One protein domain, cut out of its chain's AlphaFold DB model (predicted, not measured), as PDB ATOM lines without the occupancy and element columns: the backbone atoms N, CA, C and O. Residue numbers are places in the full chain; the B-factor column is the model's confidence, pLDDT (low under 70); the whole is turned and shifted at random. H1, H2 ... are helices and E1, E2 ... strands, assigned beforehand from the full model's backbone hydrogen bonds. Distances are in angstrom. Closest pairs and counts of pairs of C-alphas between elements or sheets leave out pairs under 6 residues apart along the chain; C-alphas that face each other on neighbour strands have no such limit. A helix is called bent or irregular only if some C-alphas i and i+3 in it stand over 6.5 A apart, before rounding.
ATOM      1  N   THR A  36     102.080 -25.905  58.140       92.06
ATOM      2  CA  THR A  36     101.613 -25.459  59.459       92.06
ATOM      3  C   THR A  36     102.776 -25.305  60.440       92.06
ATOM      4  O   THR A  36     102.877 -24.274  61.103       92.06
ATOM      5  N   ASP A  37     103.677 -26.288  60.499       91.19
ATOM      6  CA  ASP A  37     104.866 -26.223  61.352       91.19
ATOM      7  C   ASP A  37     105.860 -25.157  60.864       91.19
ATOM      8  O   ASP A  37     106.402 -24.417  61.679       91.19
ATOM      9  N   LEU A  38     106.051 -25.010  59.546       91.50
ATOM     10  CA  LEU A  38     106.896 -23.954  58.969       91.50
ATOM     11  C   LEU A  38     106.370 -22.555  59.279       91.50
ATOM     12  O   LEU A  38     107.147 -21.687  59.664       91.50
ATOM     13  N   ASN A  39     105.059 -22.330  59.152       92.75
ATOM     14  CA  ASN A  39     104.440 -21.062  59.537       92.75
ATOM     15  C   ASN A  39     104.731 -20.721  60.993       92.75
ATOM     16  O   ASN A  39     105.050 -19.576  61.303       92.75
ATOM     17  N   ARG A  40     104.619 -21.711  61.885       89.50
ATOM     18  CA  ARG A  40     104.937 -21.519  63.298       89.50
ATOM     19  C   ARG A  40     106.408 -21.132  63.474       89.50
ATOM     20  O   ARG A  40     106.662 -20.083  64.053       89.50
ATOM     21  N   ILE A  41     107.341 -21.896  62.895       88.81
ATOM     22  CA  ILE A  41     108.790 -21.621  62.965       88.81
ATOM     23  C   ILE A  41     109.105 -20.195  62.490       88.81
ATOM     24  O   ILE A  41     109.812 -19.453  63.166       88.81
ATOM     25  N   VAL A  42     108.551 -19.786  61.343       89.62
ATOM     26  CA  VAL A  42     108.774 -18.446  60.777       89.62
ATOM     27  C   VAL A  42     108.234 -17.354  61.701       89.62
ATOM     28  O   VAL A  42     108.889 -16.328  61.887       89.62
ATOM     29  N   ARG A  43     107.056 -17.554  62.302       90.81
ATOM     30  CA  ARG A  43     106.465 -16.586  63.238       90.81
ATOM     31  C   ARG A  43     107.249 -16.475  64.532       90.81
ATOM     32  O   ARG A  43     107.443 -15.360  65.010       90.81
ATOM     33  N   ASP A  44     107.689 -17.595  65.089       88.12
ATOM     34  CA  ASP A  44     108.431 -17.603  66.346       88.12
ATOM     35  C   ASP A  44     109.799 -16.936  66.164       88.12
ATOM     36  O   ASP A  44     110.095 -15.984  66.886       88.12
ATOM     37  N   ALA A  45     110.534 -17.272  65.097       86.06
ATOM     38  CA  ALA A  45     111.784 -16.590  64.745       86.06
ATOM     39  C   ALA A  45     111.584 -15.080  64.494       86.06
ATOM     40  O   ALA A  45     112.402 -14.248  64.894       86.06
ATOM     41  N   PHE A  46     110.476 -14.689  63.852       87.12
ATOM     42  CA  PHE A  46     110.151 -13.277  63.641       87.12
ATOM     43  C   PHE A  46     109.905 -12.540  64.965       87.12
ATOM     44  O   PHE A  46     110.437 -11.448  65.183       87.12
ATOM     45  N   ARG A  47     109.125 -13.138  65.874       86.62
ATOM     46  CA  ARG A  47     108.845 -12.568  67.201       86.62
ATOM     47  C   ARG A  47     110.108 -12.452  68.047       86.62
ATOM     48  O   ARG A  47     110.274 -11.434  68.715       86.62
ATOM     49  N   GLU A  48     110.969 -13.462  68.015       84.56
ATOM     50  CA  GLU A  48     112.197 -13.515  68.806       84.56
ATOM     51  C   GLU A  48     113.213 -12.452  68.355       84.56
ATOM     52  O   GLU A  48     113.738 -11.700  69.178       84.56
ATOM     53  N   HIS A  49     113.454 -12.329  67.045       81.88
ATOM     54  CA  HIS A  49     114.507 -11.450  66.527       81.88
ATOM     55  C   HIS A  49     114.072 -10.005  66.269       81.88
ATOM     56  O   HIS A  49     114.878  -9.083  66.411       81.88
ATOM     57  N   LEU A  50     112.827  -9.789  65.840       78.62
ATOM     58  CA  LEU A  50     112.346  -8.466  65.427       78.62
ATOM     59  C   LEU A  50     111.249  -7.930  66.345       78.62
ATOM     60  O   LEU A  50     111.065  -6.713  66.431       78.62
ATOM     61  N   GLY A  51     110.516  -8.822  67.015       82.06
ATOM     62  CA  GLY A  51     109.212  -8.494  67.570       82.06
ATOM     63  C   GLY A  51     108.235  -8.046  66.476       82.06
ATOM     64  O   GLY A  51     108.561  -7.939  65.297       82.06
ATOM     65  N   THR A  52     107.000  -7.726  66.857       84.06
ATOM     66  CA  THR A  52     106.041  -7.109  65.921       84.06
ATOM     67  C   THR A  52     106.268  -5.608  65.757       84.06
ATOM     68  O   THR A  52     105.652  -4.986  64.895       84.06
ATOM     69  N   LYS A  53     107.150  -5.010  66.567       90.31
ATOM     70  CA  LYS A  53     107.404  -3.572  66.601       90.31
ATOM     71  C   LYS A  53     108.897  -3.273  66.530       90.31
ATOM     72  O   LYS A  53     109.653  -3.623  67.429       90.31
ATOM     73  N   ILE A  54     109.285  -2.548  65.489       87.62
ATOM     74  CA  ILE A  54     110.649  -2.096  65.239       87.62
ATOM     75  C   ILE A  54     110.716  -0.593  65.502       87.62
ATOM     76  O   ILE A  54     110.095   0.201  64.798       87.62
ATOM     77  N   GLU A  55     111.514  -0.190  66.485       91.94
ATOM     78  CA  GLU A  55     111.768   1.213  66.811       91.94
ATOM     79  C   GLU A  55     113.256   1.530  66.718       91.94
ATOM     80  O   GLU A  55     114.115   0.708  67.037       91.94
ATOM     81  N   GLY A  56     113.581   2.760  66.334       90.19
ATOM     82  CA  GLY A  56     114.960   3.199  66.383       90.19
ATOM     83  C   GLY A  56     115.164   4.674  66.107       90.19
ATOM     84  O   GLY A  56     114.285   5.419  65.662       90.19
ATOM     85  N   ALA A  57     116.394   5.096  66.366       90.38
ATOM     86  CA  ALA A  57     116.871   6.417  66.026       90.38
ATOM     87  C   ALA A  57     118.213   6.315  65.308       90.38
ATOM     88  O   ALA A  57     119.035   5.448  65.593       90.38
ATOM     89  N   SER A  58     118.440   7.210  64.355       89.62
ATOM     90  CA  SER A  58     119.694   7.278  63.616       89.62
ATOM     91  C   SER A  58     120.070   8.725  63.335       89.62
ATOM     92  O   SER A  58     119.218   9.608  63.226       89.62
ATOM     93  N   SER A  59     121.365   8.975  63.195       87.75
ATOM     94  CA  SER A  59     121.876  10.227  62.657       87.75
ATOM     95  C   SER A  59     122.905   9.898  61.589       87.75
ATOM     96  O   SER A  59     123.803   9.090  61.811       87.75
ATOM     97  N   ASP A  60     122.771  10.529  60.430       85.25
ATOM     98  CA  ASP A  60     123.754  10.454  59.358       85.25
ATOM     99  C   ASP A  60     124.058  11.875  58.868       85.25
ATOM    100  O   ASP A  60     123.474  12.357  57.885       85.25
ATOM    101  N   PRO A  61     124.977  12.579  59.554       82.00
ATOM    102  CA  PRO A  61     125.373  13.926  59.169       82.00
ATOM    103  C   PRO A  61     125.942  13.997  57.748       82.00
ATOM    104  O   PRO A  61     125.798  15.032  57.099       82.00
ATOM    105  N   SER A  62     126.545  12.912  57.242       80.44
ATOM    106  CA  SER A  62     127.121  12.862  55.891       80.44
ATOM    107  C   SER A  62     126.041  12.939  54.808       80.44
ATOM    108  O   SER A  62     126.229  13.580  53.771       80.44
ATOM    109  N   ARG A  63     124.860  12.375  55.090       81.12
ATOM    110  CA  ARG A  63     123.657  12.477  54.252       81.12
ATOM    111  C   ARG A  63     122.746  13.640  54.638       81.12
ATOM    112  O   ARG A  63     121.685  13.800  54.036       81.12
ATOM    113  N   GLY A  64     123.156  14.463  55.605       79.12
ATOM    114  CA  GLY A  64     122.390  15.614  56.071       79.12
ATOM    115  C   GLY A  64     121.274  15.279  57.060       79.12
ATOM    116  O   GLY A  64     120.459  16.140  57.370       79.12
ATOM    117  N   ILE A  65     121.203  14.048  57.559       84.50
ATOM    118  CA  ILE A  65     120.174  13.591  58.492       84.50
ATOM    119  C   ILE A  65     120.704  13.805  59.909       84.50
ATOM    120  O   ILE A  65     121.585  13.083  60.364       84.50
ATOM    121  N   ARG A  66     120.204  14.821  60.620       86.19
ATOM    122  CA  ARG A  66     120.656  15.105  61.994       86.19
ATOM    123  C   ARG A  66     119.984  14.224  63.030       86.19
ATOM    124  O   ARG A  66     120.613  13.858  64.012       86.19
ATOM    125  N   GLU A  67     118.722  13.916  62.796       88.19
ATOM    126  CA  GLU A  67     117.902  13.129  63.699       88.19
ATOM    127  C   GLU A  67     116.838  12.429  62.863       88.19
ATOM    128  O   GLU A  67     116.004  13.092  62.248       88.19
ATOM    129  N   LEU A  68     116.906  11.107  62.804       87.94
ATOM    130  CA  LEU A  68     115.884  10.231  62.259       87.94
ATOM    131  C   LEU A  68     115.304   9.436  63.416       87.94
ATOM    132  O   LEU A  68     116.062   8.832  64.167       87.94
ATOM    133  N   ARG A  69     113.984   9.426  63.533       91.00
ATOM    134  CA  ARG A  69     113.241   8.532  64.415       91.00
ATOM    135  C   ARG A  69     112.327   7.694  63.546       91.00
ATOM    136  O   ARG A  69     111.727   8.235  62.612       91.00
ATOM    137  N   TYR A  70     112.269   6.405  63.816       91.31
ATOM    138  CA  TYR A  70     111.378   5.506  63.115       91.31
ATOM    139  C   TYR A  70     110.738   4.525  64.077       91.31
ATOM    140  O   TYR A  70     111.362   4.076  65.034       91.31
ATOM    141  N   GLU A  71     109.493   4.213  63.778       92.25
ATOM    142  CA  GLU A  71     108.690   3.202  64.436       92.25
ATOM    143  C   GLU A  71     107.896   2.499  63.343       92.25
ATOM    144  O   GLU A  71     107.308   3.166  62.495       92.25
ATOM    145  N   ALA A  72     107.914   1.174  63.318       91.50
ATOM    146  CA  ALA A  72     107.157   0.365  62.379       91.50
ATOM    147  C   ALA A  72     106.576  -0.842  63.112       91.50
ATOM    148  O   ALA A  72     107.289  -1.524  63.842       91.50
ATOM    149  N   THR A  73     105.285  -1.088  62.929       91.81
ATOM    150  CA  THR A  73     104.563  -2.231  63.480       91.81
ATOM    151  C   THR A  73     104.097  -3.105  62.330       91.81
ATOM    152  O   THR A  73     103.474  -2.605  61.393       91.81
ATOM    153  N   PHE A  74     104.395  -4.394  62.414       92.31
ATOM    154  CA  PHE A  74     104.087  -5.386  61.395       92.31
ATOM    155  C   PHE A  74     103.081  -6.413  61.920       92.31
ATOM    156  O   PHE A  74     102.979  -6.630  63.132       92.31
ATOM    157  N   SER A  75     102.350  -7.054  61.010       93.31
ATOM    158  CA  SER A  75     101.604  -8.274  61.316       93.31
ATOM    159  C   SER A  75     102.560  -9.429  61.623       93.31
ATOM    160  O   SER A  75     103.780  -9.307  61.524       93.31
ATOM    161  N   GLU A  76     102.013 -10.583  61.993       92.25
ATOM    162  CA  GLU A  76     102.803 -11.814  61.959       92.25
ATOM    163  C   GLU A  76     102.962 -12.285  60.513       92.25
ATOM    164  O   GLU A  76     102.005 -12.165  59.740       92.25
ATOM    165  N   PRO A  77     104.134 -12.829  60.142       93.62
ATOM    166  CA  PRO A  77     104.328 -13.373  58.812       93.62
ATOM    167  C   PRO A  77     103.471 -14.625  58.591       93.62
ATOM    168  O   PRO A  77     103.255 -15.440  59.500       93.62
ATOM    169  N   VAL A  78     103.012 -14.802  57.357       95.25
ATOM    170  CA  VAL A  78     102.328 -16.011  56.884       95.25
ATOM    171  C   VAL A  78     103.119 -16.581  55.718       95.25
ATOM    172  O   VAL A  78     103.361 -15.888  54.741       95.25
ATOM    173  N   LEU A  79     103.546 -17.834  55.835       95.31
ATOM    174  CA  LEU A  79     104.244 -18.562  54.783       95.31
ATOM    175  C   LEU A  79     103.257 -19.465  54.038       95.31
ATOM    176  O   LEU A  79     102.591 -20.300  54.640       95.31
ATOM    177  N   GLU A  80     103.196 -19.340  52.723       95.38
ATOM    178  CA  GLU A  80     102.422 -20.216  51.848       95.38
ATOM    179  C   GLU A  80     103.371 -20.945  50.900       95.38
ATOM    180  O   GLU A  80     104.182 -20.324  50.207       95.38
ATOM    181  N   LEU A  81     103.285 -22.274  50.866       93.62
ATOM    182  CA  LEU A  81     104.054 -23.093  49.940       93.62
ATOM    183  C   LEU A  81     103.281 -23.276  48.635       93.62
ATOM    184  O   LEU A  81     102.098 -23.623  48.617       93.62
ATOM    185  N   ALA A  82     103.980 -23.081  47.522       88.88
ATOM    186  CA  ALA A  82     103.445 -23.268  46.184       88.88
ATOM    187  C   ALA A  82     104.208 -24.385  45.454       88.88
ATOM    188  O   ALA A  82     105.370 -24.645  45.767       88.88
ATOM    189  N   PRO A  83     103.590 -25.072  44.474       84.25
ATOM    190  CA  PRO A  83     104.264 -26.116  43.707       84.25
ATOM    191  C   PRO A  83     105.555 -25.629  43.031       84.25
ATOM    192  O   PRO A  83     105.698 -24.450  42.703       84.25
ATOM    193  N   GLY A  84     106.470 -26.560  42.761       82.12
ATOM    194  CA  GLY A  84     107.701 -26.270  42.018       82.12
ATOM    195  C   GLY A  84     108.829 -25.667  42.856       82.12
ATOM    196  O   GLY A  84     109.660 -24.954  42.305       82.12
ATOM    197  N   GLY A  85     108.859 -25.933  44.163       85.69
ATOM    198  CA  GLY A  85     109.932 -25.472  45.045       85.69
ATOM    199  C   GLY A  85     109.827 -23.989  45.384       85.69
ATOM    200  O   GLY A  85     110.851 -23.335  45.515       85.69
ATOM    201  N   THR A  86     108.621 -23.426  45.478       92.06
ATOM    202  CA  THR A  86     108.431 -21.990  45.734       92.06
ATOM    203  C   THR A  86     107.646 -21.729  47.014       92.06
ATOM    204  O   THR A  86     106.848 -22.556  47.460       92.06
ATOM    205  N   ALA A  87     107.885 -20.568  47.615       94.31
ATOM    206  CA  ALA A  87     107.167 -20.078  48.781       94.31
ATOM    207  C   ALA A  87     106.877 -18.582  48.665       94.31
ATOM    208  O   ALA A  87     107.617 -17.827  48.029       94.31
ATOM    209  N   ARG A  88     105.806 -18.159  49.327       94.81
ATOM    210  CA  ARG A  88     105.411 -16.766  49.502       94.81
ATOM    211  C   ARG A  88     105.342 -16.474  50.994       94.81
ATOM    212  O   ARG A  88     104.731 -17.236  51.731       94.81
ATOM    213  N   VAL A  89     105.972 -15.394  51.437       94.75
ATOM    214  CA  VAL A  89     105.858 -14.892  52.808       94.75
ATOM    215  C   VAL A  89     105.124 -13.561  52.772       94.75
ATOM    216  O   VAL A  89     105.659 -12.581  52.255       94.75
ATOM    217  N   ASP A  90     103.916 -13.540  53.317       94.62
ATOM    218  CA  ASP A  90     103.084 -12.352  53.458       94.62
ATOM    219  C   ASP A  90     103.286 -11.700  54.825       94.62
ATOM    220  O   ASP A  90     103.346 -12.378  55.853       94.62
ATOM    221  N   LEU A  91     103.400 -10.375  54.827       92.69
ATOM    222  CA  LEU A  91     103.566  -9.547  56.012       92.69
ATOM    223  C   LEU A  91     102.962  -8.166  55.752       92.69
ATOM    224  O   LEU A  91     103.313  -7.505  54.777       92.69
ATOM    225  N   ASP A  92     102.142  -7.674  56.671       91.38
ATOM    226  CA  ASP A  92     101.540  -6.351  56.554       91.38
ATOM    227  C   ASP A  92     102.289  -5.343  57.415       91.38
ATOM    228  O   ASP A  92     102.538  -5.565  58.602       91.38
ATOM    229  N   LEU A  93     102.608  -4.187  56.842       89.88
ATOM    230  CA  LEU A  93     103.037  -3.018  57.595       89.88
ATOM    231  C   LEU A  93     101.791  -2.289  58.104       89.88
ATOM    232  O   LEU A  93     101.204  -1.467  57.399       89.88
ATOM    233  N   LEU A  94     101.405  -2.610  59.338       90.81
ATOM    234  CA  LEU A  94     100.207  -2.086  59.992       90.81
ATOM    235  C   LEU A  94     100.342  -0.597  60.298       90.81
ATOM    236  O   LEU A  94      99.426   0.177  60.080       90.81
ATOM    237  N   GLN A  95     101.497  -0.178  60.805       91.06
ATOM    238  CA  GLN A  95     101.750   1.220  61.130       91.06
ATOM    239  C   GLN A  95     103.223   1.523  60.907       91.06
ATOM    240  O   GLN A  95     104.080   0.713  61.241       91.06
ATOM    241  N   ALA A  96     103.547   2.707  60.400       90.31
ATOM    242  CA  ALA A  96     104.931   3.159  60.342       90.31
ATOM    243  C   ALA A  96     105.007   4.666  60.471       90.31
ATOM    244  O   ALA A  96     104.422   5.338  59.641       90.31
ATOM    245  N   ASP A  97     105.776   5.203  61.412       90.62
ATOM    246  CA  ASP A  97     106.097   6.628  61.473       90.62
ATOM    247  C   ASP A  97     107.604   6.831  61.317       90.62
ATOM    248  O   ASP A  97     108.406   6.396  62.138       90.62
ATOM    249  N   LEU A  98     108.002   7.519  60.249       89.88
ATOM    250  CA  LEU A  98     109.379   7.889  59.947       89.88
ATOM    251  C   LEU A  98     109.498   9.411  59.987       89.88
ATOM    252  O   LEU A  98     109.017  10.106  59.089       89.88
ATOM    253  N   ARG A  99     110.194   9.950  60.989       89.12
ATOM    254  CA  ARG A  99     110.354  11.395  61.199       89.12
ATOM    255  C   ARG A  99     111.810  11.811  61.159       89.12
ATOM    256  O   ARG A  99     112.623  11.382  61.973       89.12
ATOM    257  N   ILE A 100     112.128  12.735  60.259       84.81
ATOM    258  CA  ILE A 100     113.412  13.430  60.262       84.81
ATOM    259  C   ILE A 100     113.250  14.713  61.076       84.81
ATOM    260  O   ILE A 100     112.656  15.675  60.587       84.81
ATOM    261  N   GLY A 101     113.802  14.756  62.289       84.19
ATOM    262  CA  GLY A 101     113.787  15.942  63.151       84.19
ATOM    263  C   GLY A 101     114.394  17.154  62.444       84.19
ATOM    264  O   GLY A 101     113.782  18.223  62.398       84.19
ATOM    265  N   ARG A 102     115.543  16.963  61.779       85.81
ATOM    266  CA  ARG A 102     116.170  17.983  60.924       85.81
ATOM    267  C   ARG A 102     116.993  17.376  59.789       85.81
ATOM    268  O   ARG A 102     117.905  16.581  60.016       85.81
ATOM    269  N   PHE A 103     116.693  17.808  58.568       83.75
ATOM    270  CA  PHE A 103     117.450  17.508  57.356       83.75
ATOM    271  C   PHE A 103     118.218  18.751  56.904       83.75
ATOM    272  O   PHE A 103     117.615  19.814  56.772       83.75
ATOM    273  N   GLU A 104     119.516  18.636  56.640       85.69
ATOM    274  CA  GLU A 104     120.392  19.726  56.208       85.69
ATOM    275  C   GLU A 104     121.085  19.400  54.886       85.69
ATOM    276  O   GLU A 104     121.662  18.332  54.721       85.69
ATOM    277  N   LYS A 105     121.085  20.334  53.930       83.19
ATOM    278  CA  LYS A 105     121.822  20.166  52.672       83.19
ATOM    279  C   LYS A 105     122.428  21.485  52.215       83.19
ATOM    280  O   LYS A 105     121.798  22.543  52.286       83.19
ATOM    281  N   LYS A 106     123.659  21.423  51.707       80.31
ATOM    282  CA  LYS A 106     124.336  22.591  51.138       80.31
ATOM    283  C   LYS A 106     123.700  22.939  49.794       80.31
ATOM    284  O   LYS A 106     123.708  22.130  48.869       80.31
ATOM    285  N   PHE A 107     123.178  24.152  49.681       73.44
ATOM    286  CA  PHE A 107     122.582  24.687  48.464       73.44
ATOM    287  C   PHE A 107     123.176  26.070  48.187       73.44
ATOM    288  O   PHE A 107     123.133  26.948  49.047       73.44
ATOM    289  N   MET A 108     123.799  26.251  47.016       69.44
ATOM    290  CA  MET A 108     124.480  27.498  46.618       69.44
ATOM    291  C   MET A 108     125.330  28.129  47.744       69.44
ATOM    292  O   MET A 108     125.153  29.286  48.114       69.44
ATOM    293  N   ARG A 109     126.258  27.343  48.308       78.94
ATOM    294  CA  ARG A 109     127.202  27.738  49.380       78.94
ATOM    295  C   ARG A 109     126.602  27.992  50.776       78.94
ATOM    296  O   ARG A 109     127.387  28.136  51.707       78.94
ATOM    297  N   LYS A 110     125.276  27.960  50.968       79.94
ATOM    298  CA  LYS A 110     124.621  28.048  52.291       79.94
ATOM    299  C   LYS A 110     124.034  26.699  52.717       79.94
ATOM    300  O   LYS A 110     123.693  25.876  51.874       79.94
ATOM    301  N   MET A 111     123.934  26.459  54.026       83.19
ATOM    302  CA  MET A 111     123.271  25.267  54.564       83.19
ATOM    303  C   MET A 111     121.772  25.538  54.704       83.19
ATOM    304  O   MET A 111     121.378  26.347  55.545       83.19
ATOM    305  N   ALA A 112     120.959  24.884  53.877       85.00
ATOM    306  CA  ALA A 112     119.507  24.888  54.011       85.00
ATOM    307  C   ALA A 112     119.081  23.759  54.952       85.00
ATOM    308  O   ALA A 112     119.703  22.696  54.948       85.00
ATOM    309  N   SER A 113     118.020  23.975  55.730       87.62
ATOM    310  CA  SER A 113     117.459  22.929  56.587       87.62
ATOM    311  C   SER A 113     115.945  22.834  56.467       87.62
ATOM    312  O   SER A 113     115.282  23.844  56.228       87.62
ATOM    313  N   CYS A 114     115.396  21.636  56.650       87.25
ATOM    314  CA  CYS A 114     113.965  21.402  56.811       87.25
ATOM    315  C   CYS A 114     113.716  20.443  57.979       87.25
ATOM    316  O   CYS A 114     114.410  19.438  58.116       87.25
ATOM    317  N   ASP A 115     112.700  20.752  58.781       90.38
ATOM    318  CA  ASP A 115     112.420  20.069  60.043       90.38
ATOM    319  C   ASP A 115     111.130  19.239  59.941       90.38
ATOM    320  O   ASP A 115     110.132  19.700  59.366       90.38
ATOM    321  N   ASN A 116     111.117  18.060  60.560       87.44
ATOM    322  CA  ASN A 116     109.966  17.155  60.696       87.44
ATOM    323  C   ASN A 116     109.352  16.672  59.369       87.44
ATOM    324  O   ASN A 116     108.144  16.441  59.292       87.44
ATOM    325  N   ALA A 117     110.153  16.564  58.306       86.12
ATOM    326  CA  ALA A 117     109.720  15.848  57.105       86.12
ATOM    327  C   ALA A 117     109.689  14.343  57.397       86.12
ATOM    328  O   ALA A 117     110.516  13.853  58.167       86.12
ATOM    329  N   GLY A 118     108.760  13.616  56.783       86.75
ATOM    330  CA  GLY A 118     108.593  12.209  57.120       86.75
ATOM    331  C   GLY A 118     107.664  11.430  56.209       86.75
ATOM    332  O   GLY A 118     107.237  11.918  55.157       86.75
ATOM    333  N   LEU A 119     107.355  10.222  56.653       89.94
ATOM    334  CA  LEU A 119     106.435   9.276  56.038       89.94
ATOM    335  C   LEU A 119     105.656   8.582  57.154       89.94
ATOM    336  O   LEU A 119     106.262   8.210  58.149       89.94
ATOM    337  N   ASN A 120     104.340   8.463  56.988       90.62
ATOM    338  CA  ASN A 120     103.473   7.689  57.867       90.62
ATOM    339  C   ASN A 120     102.737   6.606  57.062       90.62
ATOM    340  O   ASN A 120     102.463   6.830  55.884       90.62
ATOM    341  N   VAL A 121     102.379   5.495  57.692       87.81
ATOM    342  CA  VAL A 121     101.387   4.523  57.204       87.81
ATOM    343  C   VAL A 121     100.205   4.558  58.166       87.81
ATOM    344  O   VAL A 121     100.407   4.577  59.382       87.81
ATOM    345  N   ASP A 122      98.999   4.684  57.615       82.06
ATOM    346  CA  ASP A 122      97.771   4.766  58.406       82.06
ATOM    347  C   ASP A 122      97.373   3.358  58.876       82.06
ATOM    348  O   ASP A 122      97.305   2.469  58.033       82.06
ATOM    349  N   PRO A 123      97.116   3.127  60.176       82.06
ATOM    350  CA  PRO A 123      96.642   1.831  60.658       82.06
ATOM    351  C   PRO A 123      95.326   1.360  60.032       82.06
ATOM    352  O   PRO A 123      95.085   0.155  60.006       82.06
ATOM    353  N   ASP A 124      94.492   2.272  59.524       85.44
ATOM    354  CA  ASP A 124      93.254   1.903  58.829       85.44
ATOM    355  C   ASP A 124      93.509   1.414  57.383       85.44
ATOM    356  O   ASP A 124      92.667   0.715  56.818       85.44
ATOM    357  N   ASP A 125      94.676   1.732  56.808       84.75
ATOM    358  CA  ASP A 125      95.101   1.373  55.448       84.75
ATOM    359  C   ASP A 125      96.513   0.731  55.481       84.75
ATOM    360  O   ASP A 125      97.505   1.378  55.110       84.75
ATOM    361  N   PRO A 126      96.641  -0.532  55.942       86.12
ATOM    362  CA  PRO A 126      97.929  -1.212  56.044       86.12
ATOM    363  C   PRO A 126      98.564  -1.435  54.667       86.12
ATOM    364  O   PRO A 126      97.883  -1.618  53.655       86.12
ATOM    365  N   VAL A 127      99.898  -1.451  54.637       90.31
ATOM    366  CA  VAL A 127     100.659  -1.732  53.413       90.31
ATOM    367  C   VAL A 127     101.013  -3.213  53.372       90.31
ATOM    368  O   VAL A 127     101.864  -3.667  54.135       90.31
ATOM    369  N   GLU A 128     100.386  -3.943  52.456       90.94
ATOM    370  CA  GLU A 128     100.626  -5.373  52.241       90.94
ATOM    371  C   GLU A 128     101.985  -5.591  51.553       90.94
ATOM    372  O   GLU A 128     102.319  -4.943  50.549       90.94
ATOM    373  N   MET A 129     102.789  -6.504  52.095       91.75
ATOM    374  CA  MET A 129     104.085  -6.889  51.543       91.75
ATOM    375  C   MET A 129     104.137  -8.402  51.346       91.75
ATOM    376  O   MET A 129     103.811  -9.160  52.253       91.75
ATOM    377  N   ALA A 130     104.613  -8.841  50.183       94.00
ATOM    378  CA  ALA A 130     104.831 -10.253  49.896       94.00
ATOM    379  C   ALA A 130     106.255 -10.481  49.382       94.00
ATOM    380  O   ALA A 130     106.704  -9.812  48.449       94.00
ATOM    381  N   LEU A 131     106.963 -11.426  49.996       94.81
ATOM    382  CA  LEU A 131     108.288 -11.884  49.589       94.81
ATOM    383  C   LEU A 131     108.164 -13.261  48.937       94.81
ATOM    384  O   LEU A 131     107.705 -14.211  49.567       94.81
ATOM    385  N   TYR A 132     108.608 -13.373  47.690       95.19
ATOM    386  CA  TYR A 132     108.623 -14.626  46.946       95.19
ATOM    387  C   TYR A 132     110.016 -15.251  47.001       95.19
ATOM    388  O   TYR A 132     111.031 -14.583  46.782       95.19
ATOM    389  N   LEU A 133     110.057 -16.547  47.289       94.75
ATOM    390  CA  LEU A 133     111.266 -17.334  47.491       94.75
ATOM    391  C   LEU A 133     111.190 -18.609  46.636       94.75
ATOM    392  O   LEU A 133     110.112 -19.190  46.487       94.75
ATOM    393  N   SER A 134     112.318 -19.066  46.098       92.94
ATOM    394  CA  SER A 134     112.490 -20.432  45.591       92.94
ATOM    395  C   SER A 134     113.470 -21.211  46.468       92.94
ATOM    396  O   SER A 134     114.362 -20.641  47.095       92.94
ATOM    397  N   PHE A 135     113.280 -22.523  46.525       90.88
ATOM    398  CA  PHE A 135     114.182 -23.481  47.144       90.88
ATOM    399  C   PHE A 135     114.880 -24.249  46.032       90.88
ATOM    400  O   PHE A 135     114.236 -24.958  45.256       90.88
ATOM    401  N   GLU A 136     116.192 -24.096  45.939       88.50
ATOM    402  CA  GLU A 136     116.981 -24.619  44.827       88.50
ATOM    403  C   GLU A 136     118.093 -25.516  45.360       88.50
ATOM    404  O   GLU A 136     118.689 -25.226  46.394       88.50
ATOM    405  N   VAL A 137     118.367 -26.625  44.668       86.19
ATOM    406  CA  VAL A 137     119.501 -27.494  44.999       86.19
ATOM    407  C   VAL A 137     120.648 -27.165  44.055       86.19
ATOM    408  O   VAL A 137     120.599 -27.512  42.873       86.19
ATOM    409  N   THR A 138     121.687 -26.528  44.586       81.69
ATOM    410  CA  THR A 138     122.879 -26.111  43.834       81.69
ATOM    411  C   THR A 138     124.111 -26.697  44.508       81.69
ATOM    412  O   THR A 138     124.227 -26.661  45.727       81.69
ATOM    413  N   ASP A 139     125.019 -27.297  43.733       78.81
ATOM    414  CA  ASP A 139     126.264 -27.903  44.237       78.81
ATOM    415  C   ASP A 139     126.088 -28.899  45.407       78.81
ATOM    416  O   ASP A 139     126.989 -29.089  46.232       78.81
ATOM    417  N   HIS A 140     124.955 -29.616  45.412       76.00
ATOM    418  CA  HIS A 140     124.546 -30.573  46.450       76.00
ATOM    419  C   HIS A 140     124.211 -29.933  47.801       76.00
ATOM    420  O   HIS A 140     124.418 -30.552  48.846       76.00
ATOM    421  N   ASP A 141     123.700 -28.708  47.780       82.31
ATOM    422  CA  ASP A 141     123.193 -28.026  48.956       82.31
ATOM    423  C   ASP A 141     121.865 -27.312  48.673       82.31
ATOM    424  O   ASP A 141     121.535 -27.036  47.519       82.31
ATOM    425  N   LEU A 142     121.083 -27.063  49.725       83.19
ATOM    426  CA  LEU A 142     119.803 -26.372  49.638       83.19
ATOM    427  C   LEU A 142     120.014 -24.865  49.768       83.19
ATOM    428  O   LEU A 142     120.458 -24.397  50.806       83.19
ATOM    429  N   GLN A 143     119.605 -24.102  48.763       86.19
ATOM    430  CA  GLN A 143     119.617 -22.645  48.781       86.19
ATOM    431  C   GLN A 143     118.198 -22.086  48.847       86.19
ATOM    432  O   GLN A 143     117.275 -22.601  48.213       86.19
ATOM    433  N   ILE A 144     118.039 -20.994  49.593       88.62
ATOM    434  CA  ILE A 144     116.817 -20.188  49.616       88.62
ATOM    435  C   ILE A 144     117.090 -18.945  48.775       88.62
ATOM    436  O   ILE A 144     117.958 -18.144  49.116       88.62
ATOM    437  N   VAL A 145     116.359 -18.769  47.679       91.56
ATOM    438  CA  VAL A 145     116.607 -17.713  46.695       91.56
ATOM    439  C   VAL A 145     115.429 -16.738  46.669       91.56
ATOM    440  O   VAL A 145     114.366 -17.056  46.137       91.56
ATOM    441  N   PRO A 146     115.589 -15.514  47.206       93.75
ATOM    442  CA  PRO A 146     114.580 -14.474  47.064       93.75
ATOM    443  C   PRO A 146     114.445 -14.025  45.608       93.75
ATOM    444  O   PRO A 146     115.366 -13.434  45.025       93.75
ATOM    445  N   SER A 147     113.289 -14.294  45.011       93.62
ATOM    446  CA  SER A 147     113.037 -14.055  43.592       93.62
ATOM    447  C   SER A 147     112.399 -12.691  43.355       93.62
ATOM    448  O   SER A 147     112.880 -11.958  42.487       93.62
ATOM    449  N   ASP A 148     111.408 -12.318  44.165       94.12
ATOM    450  CA  ASP A 148     110.655 -11.071  44.028       94.12
ATOM    451  C   ASP A 148     110.160 -10.539  45.384       94.12
ATOM    452  O   ASP A 148     110.023 -11.290  46.349       94.12
ATOM    453  N   LEU A 149     109.886  -9.236  45.461       92.69
ATOM    454  CA  LEU A 149     109.235  -8.608  46.608       92.69
ATOM    455  C   LEU A 149     108.215  -7.594  46.106       92.69
ATOM    456  O   LEU A 149     108.573  -6.592  45.489       92.69
ATOM    457  N   THR A 150     106.945  -7.813  46.424       91.44
ATOM    458  CA  THR A 150     105.863  -6.909  46.043       91.44
ATOM    459  C   THR A 150     105.379  -6.130  47.252       91.44
ATOM    460  O   THR A 150     105.019  -6.715  48.270       91.44
ATOM    461  N   ILE A 151     105.339  -4.804  47.128       88.31
ATOM    462  CA  ILE A 151     104.689  -3.919  48.099       88.31
ATOM    463  C   ILE A 151     103.424  -3.397  47.437       88.31
ATOM    464  O   ILE A 151     103.480  -2.500  46.579       88.31
ATOM    465  N   GLU A 152     102.287  -3.982  47.794       78.50
ATOM    466  CA  GLU A 152     101.021  -3.522  47.253       78.50
ATOM    467  C   GLU A 152     100.704  -2.122  47.790       78.50
ATOM    468  O   GLU A 152     101.137  -1.700  48.858       78.50
ATOM    469  N   ARG A 153      99.994  -1.334  46.977       69.00
ATOM    470  CA  ARG A 153      99.499  -0.002  47.358       69.00
ATOM    471  C   ARG A 153     100.551   0.952  47.948       69.00
ATOM    472  O   ARG A 153     100.298   1.700  48.883       69.00
ATOM    473  N   SER A 154     101.681   1.124  47.260       62.94
ATOM    474  CA  SER A 154     102.677   2.181  47.563       62.94
ATOM    475  C   SER A 154     102.143   3.638  47.642       62.94
ATOM    476  O   SER A 154     102.903   4.575  47.915       62.94
ATOM    477  N   LYS A 155     100.851   3.866  47.367       64.88
ATOM    478  CA  LYS A 155     100.139   5.135  47.573       64.88
ATOM    479  C   LYS A 155      99.782   5.395  49.040       64.88
ATOM    480  O   LYS A 155      99.607   6.569  49.365       64.88
ATOM    481  N   ASP A 156      99.752   4.360  49.872       75.94
ATOM    482  CA  ASP A 156      99.267   4.405  51.259       75.94
ATOM    483  C   ASP A 156     100.367   4.913  52.217       75.94
ATOM    484  O   ASP A 156     100.122   5.344  53.342       75.94
ATOM    485  N   PHE A 157     101.593   5.048  51.698       84.06
ATOM    486  CA  PHE A 157     102.644   5.855  52.306       84.06
ATOM    487  C   PHE A 157     102.310   7.357  52.265       84.06
ATOM    488  O   PHE A 157     102.542   8.081  51.281       84.06
ATOM    489  N   ASN A 158     101.850   7.865  53.401       87.44
ATOM    490  CA  ASN A 158     101.493   9.255  53.617       87.44
ATOM    491  C   ASN A 158     102.730  10.123  53.887       87.44
ATOM    492  O   ASN A 158     103.295  10.172  54.976       87.44
ATOM    493  N   LEU A 159     103.150  10.877  52.870       88.88
ATOM    494  CA  LEU A 159     104.287  11.791  52.979       88.88
ATOM    495  C   LEU A 159     103.962  13.029  53.820       88.88
ATOM    496  O   LEU A 159     103.115  13.849  53.448       88.88
ATOM    497  N   ILE A 160     104.736  13.242  54.882       88.69
ATOM    498  CA  ILE A 160     104.559  14.373  55.787       88.69
ATOM    499  C   ILE A 160     105.402  15.564  55.347       88.69
ATOM    500  O   ILE A 160     106.634  15.519  55.277       88.69
ATOM    501  N   LYS A 161     104.709  16.677  55.094       89.00
ATOM    502  CA  LYS A 161     105.323  17.959  54.755       89.00
ATOM    503  C   LYS A 161     106.164  18.472  55.933       89.00
ATOM    504  O   LYS A 161     105.658  18.493  57.053       89.00
ATOM    505  N   PRO A 162     107.377  19.008  55.690       88.62
ATOM    506  CA  PRO A 162     108.179  19.617  56.742       88.62
ATOM    507  C   PRO A 162     107.401  20.719  57.453       88.62
ATOM    508  O   PRO A 162     106.603  21.440  56.847       88.62
ATOM    509  N   THR A 163     107.662  20.907  58.736       88.88
ATOM    510  CA  THR A 163     107.029  21.955  59.548       88.88
ATOM    511  C   THR A 163     107.671  23.315  59.290       88.88
ATOM    512  O   THR A 163     106.961  24.310  59.108       88.88
ATOM    513  N   LYS A 164     108.998  23.365  59.152       88.25
ATOM    514  CA  LYS A 164     109.783  24.582  58.902       88.25
ATOM    515  C   LYS A 164     110.896  24.282  57.897       88.25
ATOM    516  O   LYS A 164     111.416  23.175  57.886       88.25
ATOM    517  N   CYS A 165     111.244  25.258  57.058       87.19
ATOM    518  CA  CYS A 165     112.451  25.216  56.233       87.19
ATOM    519  C   CYS A 165     113.179  26.560  56.351       87.19
ATOM    520  O   CYS A 165     112.536  27.607  56.268       87.19
ATOM    521  N   ARG A 166     114.495  26.535  56.577       87.56
ATOM    522  CA  ARG A 166     115.338  27.718  56.814       87.56
ATOM    523  C   ARG A 166     116.463  27.794  55.786       87.56
ATOM    524  O   ARG A 166     116.861  26.777  55.220       87.56
ATOM    525  N   ASN A 167     116.988  29.003  55.577       83.81
ATOM    526  CA  ASN A 167     118.154  29.269  54.723       83.81
ATOM    527  C   ASN A 167     118.027  28.723  53.285       83.81
ATOM    528  O   ASN A 167     119.015  28.329  52.670       83.81
ATOM    529  N   THR A 168     116.805  28.726  52.747       79.06
ATOM    530  CA  THR A 168     116.491  28.388  51.354       79.06
ATOM    531  C   THR A 168     115.888  29.604  50.656       79.06
ATOM    532  O   THR A 168     115.079  30.319  51.242       79.06
ATOM    533  N   TRP A 169     116.285  29.838  49.405       78.50
ATOM    534  CA  TRP A 169     115.728  30.899  48.554       78.50
ATOM    535  C   TRP A 169     114.388  30.506  47.922       78.50
ATOM    536  O   TRP A 169     113.697  31.347  47.357       78.50
ATOM    537  N   LEU A 170     114.018  29.225  48.006       81.31
ATOM    538  CA  LEU A 170     112.754  28.717  47.491       81.31
ATOM    539  C   LEU A 170     111.692  28.718  48.596       81.31
ATOM    540  O   LEU A 170     111.984  28.324  49.730       81.31
ATOM    541  N   PRO A 171     110.436  29.069  48.282       83.50
ATOM    542  CA  PRO A 171     109.358  28.974  49.251       83.50
ATOM    543  C   PRO A 171     109.136  27.512  49.667       83.50
ATOM    544  O   PRO A 171     109.264  26.582  48.866       83.50
ATOM    545  N   LYS A 172     108.741  27.302  50.930       83.56
ATOM    546  CA  LYS A 172     108.541  25.977  51.552       83.56
ATOM    547  C   LYS A 172     107.712  25.011  50.697       83.56
ATOM    548  O   LYS A 172     107.996  23.817  50.662       83.56
ATOM    549  N   TRP A 173     106.669  25.505  50.025       83.25
ATOM    550  CA  TRP A 173     105.799  24.674  49.187       83.25
ATOM    551  C   TRP A 173     106.536  24.097  47.972       83.25
ATOM    552  O   TRP A 173     106.278  22.952  47.606       83.25
ATOM    553  N   LEU A 174     107.471  24.848  47.384       83.38
ATOM    554  CA  LEU A 174     108.231  24.423  46.214       83.38
ATOM    555  C   LEU A 174     109.330  23.435  46.610       83.38
ATOM    556  O   LEU A 174     109.464  22.393  45.975       83.38
ATOM    557  N   VAL A 175     110.032  23.706  47.717       81.19
ATOM    558  CA  VAL A 175     110.991  22.760  48.320       81.19
ATOM    559  C   VAL A 175     110.307  21.428  48.616       81.19
ATOM    560  O   VAL A 175     110.808  20.369  48.239       81.19
ATOM    561  N   TRP A 176     109.117  21.477  49.222       85.38
ATOM    562  CA  TRP A 176     108.333  20.278  49.486       85.38
ATOM    563  C   TRP A 176     107.876  19.578  48.209       85.38
ATOM    564  O   TRP A 176     107.946  18.361  48.144       85.38
ATOM    565  N   ARG A 177     107.431  20.304  47.178       85.38
ATOM    566  CA  ARG A 177     106.996  19.692  45.914       85.38
ATOM    567  C   ARG A 177     108.120  18.884  45.258       85.38
ATOM    568  O   ARG A 177     107.868  17.773  44.798       85.38
ATOM    569  N   ILE A 178     109.338  19.425  45.252       82.25
ATOM    570  CA  ILE A 178     110.526  18.751  44.712       82.25
ATOM    571  C   ILE A 178     110.873  17.528  45.572       82.25
ATOM    572  O   ILE A 178     110.925  16.414  45.052       82.25
ATOM    573  N   GLY A 179     111.009  17.710  46.892       80.81
ATOM    574  CA  GLY A 179     111.338  16.624  47.821       80.81
ATOM    575  C   GLY A 179     110.293  15.504  47.836       80.81
ATOM    576  O   GLY A 179     110.645  14.332  47.773       80.81
ATOM    577  N   LYS A 180     109.000  15.843  47.803       85.00
ATOM    578  CA  LYS A 180     107.887  14.889  47.678       85.00
ATOM    579  C   LYS A 180     108.024  14.037  46.416       85.00
ATOM    580  O   LYS A 180     107.780  12.835  46.462       85.00
ATOM    581  N   GLY A 181     108.411  14.641  45.291       84.81
ATOM    582  CA  GLY A 181     108.648  13.921  44.040       84.81
ATOM    583  C   GLY A 181     109.848  12.971  44.102       84.81
ATOM    584  O   GLY A 181     109.815  11.909  43.484       84.81
ATOM    585  N   GLU A 182     110.902  13.322  44.840       82.56
ATOM    586  CA  GLU A 182     112.041  12.425  45.092       82.56
ATOM    587  C   GLU A 182     111.674  11.280  46.043       82.56
ATOM    588  O   GLU A 182     111.973  10.129  45.742       82.56
ATOM    589  N   LEU A 183     110.969  11.567  47.141       81.75
ATOM    590  CA  LEU A 183     110.521  10.552  48.100       81.75
ATOM    591  C   LEU A 183     109.574   9.544  47.448       81.75
ATOM    592  O   LEU A 183     109.793   8.345  47.571       81.75
ATOM    593  N   ARG A 184     108.599  10.007  46.654       85.12
ATOM    594  CA  ARG A 184     107.725   9.111  45.877       85.12
ATOM    595  C   ARG A 184     108.503   8.212  44.923       85.12
ATOM    596  O   ARG A 184     108.137   7.059  44.758       85.12
ATOM    597  N   ARG A 185     109.563   8.723  44.288       85.25
ATOM    598  CA  ARG A 185     110.422   7.910  43.413       85.25
ATOM    599  C   ARG A 185     111.221   6.863  44.188       85.25
ATOM    600  O   ARG A 185     111.455   5.799  43.636       85.25
ATOM    601  N   LYS A 186     111.627   7.149  45.428       84.06
ATOM    602  CA  LYS A 186     112.300   6.172  46.299       84.06
ATOM    603  C   LYS A 186     111.346   5.098  46.816       84.06
ATOM    604  O   LYS A 186     111.707   3.936  46.777       84.06
ATOM    605  N   ILE A 187     110.138   5.481  47.233       86.06
ATOM    606  CA  ILE A 187     109.089   4.537  47.661       86.06
ATOM    607  C   ILE A 187     108.731   3.583  46.516       86.06
ATOM    608  O   ILE A 187     108.620   2.388  46.726       86.06
ATOM    609  N   LYS A 188     108.644   4.096  45.283       85.69
ATOM    610  CA  LYS A 188     108.435   3.289  44.070       85.69
ATOM    611  C   LYS A 188     109.557   2.297  43.729       85.69
ATOM    612  O   LYS A 188     109.412   1.600  42.741       85.69
ATOM    613  N   ARG A 189     110.688   2.342  44.435       88.25
ATOM    614  CA  ARG A 189     111.838   1.440  44.258       88.25
ATOM    615  C   ARG A 189     112.174   0.709  45.559       88.25
ATOM    616  O   ARG A 189     113.314   0.299  45.768       88.25
ATOM    617  N   LEU A 190     111.250   0.730  46.519       87.31
ATOM    618  CA  LEU A 190     111.474   0.151  47.836       87.31
ATOM    619  C   LEU A 190     111.503  -1.377  47.751       87.31
ATOM    620  O   LEU A 190     112.343  -1.987  48.401       87.31
ATOM    621  N   ASP A 191     110.657  -1.942  46.894       90.25
ATOM    622  CA  ASP A 191     110.690  -3.328  46.429       90.25
ATOM    623  C   ASP A 191     112.096  -3.766  45.999       90.25
ATOM    624  O   ASP A 191     112.686  -4.635  46.639       90.25
ATOM    625  N   ASP A 192     112.689  -3.081  45.014       90.75
ATOM    626  CA  ASP A 192     114.032  -3.382  44.497       90.75
ATOM    627  C   ASP A 192     115.094  -3.385  45.611       90.75
ATOM    628  O   ASP A 192     116.002  -4.219  45.645       90.75
ATOM    629  N   LEU A 193     115.015  -2.401  46.514       89.81
ATOM    630  CA  LEU A 193     115.989  -2.215  47.588       89.81
ATOM    631  C   LEU A 193     115.868  -3.297  48.664       89.81
ATOM    632  O   LEU A 193     116.893  -3.771  49.162       89.81
ATOM    633  N   LEU A 194     114.643  -3.665  49.037       89.94
ATOM    634  CA  LEU A 194     114.396  -4.715  50.020       89.94
ATOM    635  C   LEU A 194     114.730  -6.088  49.445       89.94
ATOM    636  O   LEU A 194     115.400  -6.861  50.123       89.94
ATOM    637  N   LEU A 195     114.377  -6.354  48.187       93.56
ATOM    638  CA  LEU A 195     114.744  -7.588  47.498       93.56
ATOM    639  C   LEU A 195     116.265  -7.753  47.409       93.56
ATOM    640  O   LEU A 195     116.791  -8.821  47.712       93.56
ATOM    641  N   ALA A 196     117.000  -6.692  47.055       92.50
ATOM    642  CA  ALA A 196     118.462  -6.731  47.033       92.50
ATOM    643  C   ALA A 196     119.058  -7.051  48.414       92.50
ATOM    644  O   ALA A 196     120.037  -7.789  48.509       92.50
ATOM    645  N   LYS A 197     118.455  -6.526  49.487       90.56
ATOM    646  CA  LYS A 197     118.874  -6.829  50.857       90.56
ATOM    647  C   LYS A 197     118.532  -8.266  51.256       90.56
ATOM    648  O   LYS A 197     119.380  -8.924  51.842       90.56
ATOM    649  N   ALA A 198     117.345  -8.755  50.897       89.88
ATOM    650  CA  ALA A 198     116.942 -10.139  51.131       89.88
ATOM    651  C   ALA A 198     117.896 -11.119  50.435       89.88
ATOM    652  O   ALA A 198     118.360 -12.064  51.059       89.88
ATOM    653  N   ARG A 199     118.261 -10.851  49.174       91.75
ATOM    654  CA  ARG A 199     119.247 -11.654  48.433       91.75
ATOM    655  C   ARG A 199     120.630 -11.636  49.075       91.75
ATOM    656  O   ARG A 199     121.269 -12.677  49.132       91.75
ATOM    657  N   ALA A 200     121.083 -10.480  49.563       88.56
ATOM    658  CA  ALA A 200     122.355 -10.391  50.278       88.56
ATOM    659  C   ALA A 200     122.334 -11.248  51.555       88.56
ATOM    660  O   ALA A 200     123.205 -12.087  51.732       88.56
ATOM    661  N   SER A 201     121.289 -11.119  52.379       84.81
ATOM    662  CA  SER A 201     121.143 -11.930  53.594       84.81
ATOM    663  C   SER A 201     120.991 -13.427  53.308       84.81
ATOM    664  O   SER A 201     121.499 -14.239  54.070       84.81
ATOM    665  N   ALA A 202     120.322 -13.803  52.217       84.75
ATOM    666  CA  ALA A 202     120.221 -15.199  51.795       84.75
ATOM    667  C   ALA A 202     121.570 -15.770  51.326       84.75
ATOM    668  O   ALA A 202     121.863 -16.928  51.593       84.75
ATOM    669  N   SER A 203     122.404 -14.956  50.669       79.75
ATOM    670  CA  SER A 203     123.770 -15.345  50.303       79.75
ATOM    671  C   SER A 203     124.642 -15.565  51.535       79.75
ATOM    672  O   SER A 203     125.371 -16.549  51.579       79.75
ATOM    673  N   ASP A 204     124.530 -14.694  52.544       76.56
ATOM    674  CA  ASP A 204     125.296 -14.814  53.792       76.56
ATOM    675  C   ASP A 204     124.983 -16.134  54.536       76.56
ATOM    676  O   ASP A 204     125.845 -16.666  55.226       76.56
ATOM    677  N   LEU A 205     123.775 -16.695  54.372       69.31
ATOM    678  CA  LEU A 205     123.399 -18.003  54.934       69.31
ATOM    679  C   LEU A 205     124.078 -19.195  54.235       69.31
ATOM    680  O   LEU A 205     124.106 -20.281  54.807       69.31
ATOM    681  N   GLY A 206     124.577 -19.024  53.007       59.53
ATOM    682  CA  GLY A 206     125.175 -20.098  52.203       59.53
ATOM    683  C   GLY A 206     126.705 -20.193  52.272       59.53
ATOM    684  O   GLY A 206     127.263 -21.171  51.777       59.53
TER     685      GLY A 206
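What this domain is: This is residues 36 to 206 of the 454 residues of an uncharacterized protein of Acidobacteria bacterium (UniProt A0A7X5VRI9). One long, twisted sheet makes the length of this domain, and the bent strand E4 runs through most of it, joining a wing of E3, E6 and E7 to a wing of E1, E2, E5, E8 and E9. Two helices follow each other along that length, H2 over E5 in the second wing and H3 along E7 in the first, while H1 packs on E3. The printed part has 171 residues, in the order H1, E1 to E9, H2, H3; the sheet is branched and its neighbour pairs are antiparallel. The class is mixed, and the whole is loose, with a radius of gyration of the C-alphas of 19.4 A and spans of 61 by 37 by 26 A.

How they stand to each other: H1, residues 36 to 49, is on the sheet over E3, residues 78 to 82; their closest C-alphas, of Asn 39 and Leu 79, are 5.4 A apart. E1, residues 53 to 60, and E2, residues 65 to 74, form a hairpin, with N 54 and O 72 2.8 A apart. E4, residues 86 to 107, bends by 80 degrees at residue 101. On one side of E4 are E2 (N 69 and O 99, 2.8 A) and E3 (N 80 and O 88, 2.8 A). On the other side are E5, residues 110 to 121 (N 98 and O 119, 2.8 A), and E6, residues 127 to 138 (N 89 and O 131, 2.8 A). E3, E4 and E5 form a meander, each strand the antiparallel neighbour of the one before. E7, residues 141 to 151, forms a hairpin with E6 (N 130 and O 150, 2.9 A). E8, residues 157 to 160 (N 120 and O 158, 2.8 A), and E9, residues 164 to 166 (N 115 and O 164, 2.9 A), are edge strands beside E5. H2, residues 172 to 187, is over E5 at a height over the sheet of 7.8 A, slantwise at 55 degrees on the local plane. H3, residues 190 to 204, is over E7 at a height of 8.3 A, along it at 8 degrees on the local plane; the closest C-alphas, of Leu 149 and Asp 191, are 5.5 A apart. H2 and H3 meet only through their link. In H1, H2 and H3 every O i to N i+4 pair is within hydrogen-bond range.

Where its parts are: H1 begins at C-alpha 36 (101.613, -25.459, 59.459) and is 20.3 A long. E4, 48.9 A, ends at C-alpha 107 (122.582, 24.687, 48.464). E5 measures 33.4 A, E6 34.3 A, E7 30.4 A and H2 21.8 A. H3, 21.2 A, ends at C-alpha 204 (125.296, -14.814, 53.792).

The domain as a whole: The two C-alphas farthest apart, of His 140 and Trp 169, are 62.1 A apart. The printed part has no cut, and its links between named elements are tight. The mean pLDDT of the printed part is 86.6; residues 108, 153 to 155 and 205 to 206 are under 70.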